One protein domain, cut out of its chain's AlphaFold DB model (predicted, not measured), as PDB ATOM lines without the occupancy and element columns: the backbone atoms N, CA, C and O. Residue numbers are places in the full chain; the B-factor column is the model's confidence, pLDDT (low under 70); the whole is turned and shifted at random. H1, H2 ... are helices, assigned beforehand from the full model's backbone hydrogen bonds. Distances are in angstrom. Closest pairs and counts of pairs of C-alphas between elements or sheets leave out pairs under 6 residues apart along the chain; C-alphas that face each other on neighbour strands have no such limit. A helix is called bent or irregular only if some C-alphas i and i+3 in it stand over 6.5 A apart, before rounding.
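AT A GLANCE: This is residues 102 to 142 of the 142 residues of the protein "FA_desaturase domain-containing protein" of Candidatus Yanofskybacteria bacterium RIFCSPHIGHO2_02_FULL_38_22b (UniProt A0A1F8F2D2). Two separate helices stand at opposite ends of an elongated model, like two posts, and a long winding link, residues 114 to 132, fills the space between them. The first and longer post is H1; the second, H2, has its N-to-C direction turned roughly the opposite way. The printed part has 41 residues with two named helices, H1 then H2, and no named strand. The class is all helix, though under half of the residues, 19 of 41, are in named elements. The whole is only just loose, close to compact, with a radius of gyration of the C-alphas of 11.1 A, and spans 31 by 17 by 12 A.

IN THESE COORDINATES: Find C-alpha 102 at (48.546, -29.143, 18.766); there H1 begins, residues 102 to 113, and it runs 16.6 A to C-alpha 113 at (50.838, -38.377, 5.124). Pass along residues 114 to 132 to Glu 133, where H2, residues 133 to 139, begins; it runs 10.0 A to C-alpha 139 at (36.706, -53.660, 19.227).

HOW THE PARTS SIT: Compare the z values along each helix: the N-to-C direction of H1 is (0.11, -0.50, -0.86) and that of H2 is (-0.04, 0.20, 0.98). H1 and H2 are apart, with no C-alpha of the one within 8 A of the other. Look at the backbone O and N atoms: in H1 and H2 every O i to N i+4 pair is within hydrogen-bond range. Neither helix is bent.

THE WHOLE: The C-alphas farthest apart are those of Arg 102 and Glu 133, at 31.3 A. The link from H1 to H2 is long, with 19 residues, and its C-alphas lie 2 to 11 A from the mean of the C-alphas. The printed part has no cut and ends at Leu 142, the chain's last residue. The mean pLDDT of the printed part is 89.8, and residue 142 is the one printed residue under 70.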
ATOM      1  N   ARG A 102      47.375 -28.293  18.968       92.81
ATOM      2  CA  ARG A 102      48.546 -29.143  18.766       92.81
ATOM      3  C   ARG A 102      48.155 -30.594  18.523       92.81
ATOM      4  O   ARG A 102      48.578 -31.152  17.523       92.81
ATOM      5  N   TRP A 103      47.307 -31.158  19.386       93.88
ATOM      6  CA  TRP A 103      46.805 -32.522  19.202       93.88
ATOM      7  C   TRP A 103      46.167 -32.687  17.823       93.88
ATOM      8  O   TRP A 103      46.495 -33.623  17.105       93.88
ATOM      9  N   TRP A 104      45.308 -31.750  17.418       93.12
ATOM     10  CA  TRP A 104      44.673 -31.840  16.109       93.12
ATOM     11  C   TRP A 104      45.687 -31.748  14.964       93.12
ATOM     12  O   TRP A 104      45.588 -32.538  14.034       93.12
ATOM     13  N   GLN A 105      46.674 -30.842  15.026       92.62
ATOM     14  CA  GLN A 105      47.717 -30.750  13.994       92.62
ATOM     15  C   GLN A 105      48.515 -32.051  13.870       92.62
ATOM     16  O   GLN A 105      48.774 -32.481  12.749       92.62
ATOM     17  N   ASP A 106      48.879 -32.678  14.991       92.00
ATOM     18  CA  ASP A 106      49.621 -33.942  14.995       92.00
ATOM     19  C   ASP A 106      48.805 -35.041  14.282       92.00
ATOM     20  O   ASP A 106      49.261 -35.604  13.285       92.00
ATOM     21  N   GLN A 107      47.546 -35.251  14.690       90.69
ATOM     22  CA  GLN A 107      46.661 -36.253  14.075       90.69
ATOM     23  C   GLN A 107      46.364 -35.953  12.595       90.69
ATOM     24  O   GLN A 107      46.304 -36.857  11.761       90.69
ATOM     25  N   TYR A 108      46.149 -34.679  12.264       91.94
ATOM     26  CA  TYR A 108      45.799 -34.237  10.919       91.94
ATOM     27  C   TYR A 108      46.968 -34.405   9.944       91.94
ATOM     28  O   TYR A 108      46.775 -34.855   8.814       91.94
ATOM     29  N   ASN A 109      48.189 -34.088  10.378       92.81
ATOM     30  CA  ASN A 109      49.383 -34.302   9.566       92.81
ATOM     31  C   ASN A 109      49.599 -35.792   9.275       92.81
ATOM     32  O   ASN A 109      49.887 -36.143   8.131       92.81
ATOM     33  N   ASP A 110      49.396 -36.665  10.265       92.56
ATOM     34  CA  ASP A 110      49.508 -38.115  10.074       92.56
ATOM     35  C   ASP A 110      48.488 -38.644   9.058       92.56
ATOM     36  O   ASP A 110      48.851 -39.430   8.177       92.56
ATOM     37  N   HIS A 111      47.245 -38.150   9.116       93.88
ATOM     38  CA  HIS A 111      46.214 -38.454   8.122       93.88
ATOM     39  C   HIS A 111      46.640 -38.047   6.706       93.88
ATOM     40  O   HIS A 111      46.543 -38.848   5.784       93.88
ATOM     41  N   HIS A 112      47.157 -36.830   6.505       92.69
ATOM     42  CA  HIS A 112      47.571 -36.372   5.167       92.69
ATOM     43  C   HIS A 112      48.822 -37.064   4.632       92.69
ATOM     44  O   HIS A 112      48.994 -37.164   3.416       92.69
ATOM     45  N   LEU A 113      49.690 -37.560   5.514       94.44
ATOM     46  CA  LEU A 113      50.838 -38.377   5.124       94.44
ATOM     47  C   LEU A 113      50.429 -39.801   4.724       94.44
ATOM     48  O   LEU A 113      51.055 -40.388   3.840       94.44
ATOM     49  N   HIS A 114      49.390 -40.353   5.356       93.31
ATOM     50  CA  HIS A 114      48.957 -41.738   5.158       93.31
ATOM     51  C   HIS A 114      47.434 -41.869   4.998       93.31
ATOM     52  O   HIS A 114      46.813 -42.633   5.733       93.31
ATOM     53  N   PRO A 115      46.801 -41.163   4.048       92.44
ATOM     54  CA  PRO A 115      45.346 -41.075   4.001       92.44
ATOM     55  C   PRO A 115      44.715 -42.447   3.764       92.44
ATOM     56  O   PRO A 115      45.073 -43.149   2.814       92.44
ATOM     57  N   ASN A 116      43.741 -42.808   4.602       91.56
ATOM     58  CA  ASN A 116      43.037 -44.094   4.581       91.56
ATOM     59  C   ASN A 116      43.931 -45.333   4.805       91.56
ATOM     60  O   ASN A 116      43.510 -46.457   4.509       91.56
ATOM     61  N   ASP A 117      45.149 -45.173   5.334       91.81
ATOM     62  CA  ASP A 117      45.973 -46.308   5.765       91.81
ATOM     63  C   ASP A 117      45.496 -46.806   7.133       91.81
ATOM     64  O   ASP A 117      45.662 -46.149   8.157       91.81
ATOM     65  N   ILE A 118      44.948 -48.017   7.165       89.75
ATOM     66  CA  ILE A 118      44.324 -48.596   8.360       89.75
ATOM     67  C   ILE A 118      45.242 -48.757   9.577       89.75
ATOM     68  O   ILE A 118      44.751 -48.980  10.686       89.75
ATOM     69  N   ASN A 119      46.559 -48.699   9.377       88.31
ATOM     70  CA  ASN A 119      47.540 -48.849  10.448       88.31
ATOM     71  C   ASN A 119      48.184 -47.524  10.864       88.31
ATOM     72  O   ASN A 119      48.878 -47.501  11.879       88.31
ATOM     73  N   LYS A 120      48.014 -46.457  10.076       90.69
ATOM     74  CA  LYS A 120      48.754 -45.197  10.251       90.69
ATOM     75  C   LYS A 120      47.873 -43.960  10.295       90.69
ATOM     76  O   LYS A 120      48.310 -42.952  10.831       90.69
ATOM     77  N   ASP A 121      46.671 -44.026   9.736       93.88
ATOM     78  CA  ASP A 121      45.731 -42.920   9.727       93.88
ATOM     79  C   ASP A 121      44.883 -42.927  11.006       93.88
ATOM     80  O   ASP A 121      43.986 -43.768  11.152       93.88
ATOM     81  N   PRO A 122      45.114 -41.991  11.942       90.44
ATOM     82  CA  PRO A 122      44.330 -41.941  13.166       90.44
ATOM     83  C   PRO A 122      42.863 -41.563  12.916       90.44
ATOM     84  O   PRO A 122      42.008 -41.850  13.755       90.44
ATOM     85  N   SER A 123      42.541 -40.942  11.776       90.75
ATOM     86  CA  SER A 123      41.189 -40.448  11.477       90.75
ATOM     87  C   SER A 123      40.196 -41.565  11.155       90.75
ATOM     88  O   SER A 123      38.987 -41.341  11.204       90.75
ATOM     89  N   ILE A 124      40.683 -42.776  10.862       91.38
ATOM     90  CA  ILE A 124      39.847 -43.957  10.595       91.38
ATOM     91  C   ILE A 124      39.883 -44.985  11.730       91.38
ATOM     92  O   ILE A 124      39.242 -46.034  11.629       91.38
ATOM     93  N   ASP A 125      40.569 -44.697  12.840       88.56
ATOM     94  CA  ASP A 125      40.497 -45.500  14.067       88.56
ATOM     95  C   ASP A 125      39.518 -44.890  15.084       88.56
ATOM     96  O   ASP A 125      39.850 -44.527  16.208       88.56
ATOM     97  N   LEU A 126      38.263 -44.742  14.654       87.38
ATOM     98  CA  LEU A 126      37.205 -44.092  15.432       87.38
ATOM     99  C   LEU A 126      36.552 -45.062  16.412       87.38
ATOM    100  O   LEU A 126      36.165 -46.151  16.010       87.38
ATOM    101  N   VAL A 127      36.295 -44.663  17.659       86.19
ATOM    102  CA  VAL A 127      35.704 -45.547  18.691       86.19
ATOM    103  C   VAL A 127      34.441 -46.282  18.210       86.19
ATOM    104  O   VAL A 127      34.342 -47.495  18.370       86.19
ATOM    105  N   LEU A 128      33.509 -45.574  17.562       87.00
ATOM    106  CA  LEU A 128      32.192 -46.112  17.188       87.00
ATOM    107  C   LEU A 128      32.138 -46.802  15.816       87.00
ATOM    108  O   LEU A 128      31.221 -47.579  15.567       87.00
ATOM    109  N   PHE A 129      33.092 -46.536  14.919       89.75
ATOM    110  CA  PHE A 129      33.031 -47.001  13.528       89.75
ATOM    111  C   PHE A 129      34.182 -47.942  13.198       89.75
ATOM    112  O   PHE A 129      35.311 -47.734  13.628       89.75
ATOM    113  N   SER A 130      33.912 -48.984  12.416       91.69
ATOM    114  CA  SER A 130      34.947 -49.880  11.892       91.69
ATOM    115  C   SER A 130      34.935 -49.827  10.374       91.69
ATOM    116  O   SER A 130      33.884 -50.010   9.766       91.69
ATOM    117  N   PHE A 131      36.104 -49.617   9.774       90.38
ATOM    118  CA  PHE A 131      36.291 -49.568   8.322       90.38
ATOM    119  C   PHE A 131      36.924 -50.860   7.776       90.38
ATOM    120  O   PHE A 131      37.163 -50.989   6.580       90.38
ATOM    121  N   SER A 132      37.169 -51.850   8.645       90.62
ATOM    122  CA  SER A 132      37.550 -53.215   8.269       90.62
ATOM    123  C   SER A 132      37.032 -54.257   9.258       90.62
ATOM    124  O   SER A 132      36.761 -53.959  10.426       90.62
ATOM    125  N   GLU A 133      37.008 -55.517   8.822       91.44
ATOM    126  CA  GLU A 133      36.728 -56.656   9.701       91.44
ATOM    127  C   GLU A 133      37.713 -56.764  10.869       91.44
ATOM    128  O   GLU A 133      37.331 -57.148  11.975       91.44
ATOM    129  N   ASN A 134      38.986 -56.432  10.642       89.50
ATOM    130  CA  ASN A 134      40.007 -56.510  11.680       89.50
ATOM    131  C   ASN A 134      39.749 -55.479  12.784       89.50
ATOM    132  O   ASN A 134      39.836 -55.825  13.961       89.50
ATOM    133  N   GLN A 135      39.371 -54.246  12.431       91.44
ATOM    134  CA  GLN A 135      38.969 -53.231  13.412       91.44
ATOM    135  C   GLN A 135      37.739 -53.673  14.212       91.44
ATOM    136  O   GLN A 135      37.752 -53.572  15.439       91.44
ATOM    137  N   LEU A 136      36.727 -54.236  13.543       91.69
ATOM    138  CA  LEU A 136      35.523 -54.750  14.201       91.69
ATOM    139  C   LEU A 136      35.861 -55.857  15.211       91.69
ATOM    140  O   LEU A 136      35.442 -55.801  16.366       91.69
ATOM    141  N   LYS A 137      36.678 -56.838  14.804       91.56
ATOM    142  CA  LYS A 137      37.122 -57.934  15.682       91.56
ATOM    143  C   LYS A 137      37.938 -57.429  16.873       91.56
ATOM    144  O   LYS A 137      37.782 -57.976  17.959       91.56
ATOM    145  N   ARG A 138      38.804 -56.421  16.690       88.38
ATOM    146  CA  ARG A 138      39.568 -55.809  17.795       88.38
ATOM    147  C   ARG A 138      38.647 -55.136  18.812       88.38
ATOM    148  O   ARG A 138      38.851 -55.325  20.003       88.38
ATOM    149  N   LYS A 139      37.630 -54.402  18.353       87.75
ATOM    150  CA  LYS A 139      36.706 -53.660  19.227       87.75
ATOM    151  C   LYS A 139      35.732 -54.558  19.978       87.75
ATOM    152  O   LYS A 139      35.503 -54.319  21.148       87.75
ATOM    153  N   ASN A 140      35.244 -55.632  19.357       85.50
ATOM    154  CA  ASN A 140      34.363 -56.604  20.022       85.50
ATOM    155  C   ASN A 140      35.062 -57.444  21.111       85.50
ATOM    156  O   ASN A 140      34.415 -58.272  21.747       85.50
ATOM    157  N   ARG A 141      36.386 -57.311  21.271       77.50
ATOM    158  CA  ARG A 141      37.174 -57.993  22.312       77.50
ATOM    159  C   ARG A 141      37.464 -57.105  23.528       77.50
ATOM    160  O   ARG A 141      38.058 -57.610  24.479       77.50
ATOM    161  N   LEU A 142      37.114 -55.822  23.459       59.59
ATOM    162  CA  LEU A 142      37.210 -54.839  24.541       59.59
ATOM    163  C   LEU A 142      35.853 -54.718  25.239       59.59
ATOM    164  O   LEU A 142      35.868 -54.475  26.463       59.59
TER     165      LEU A 142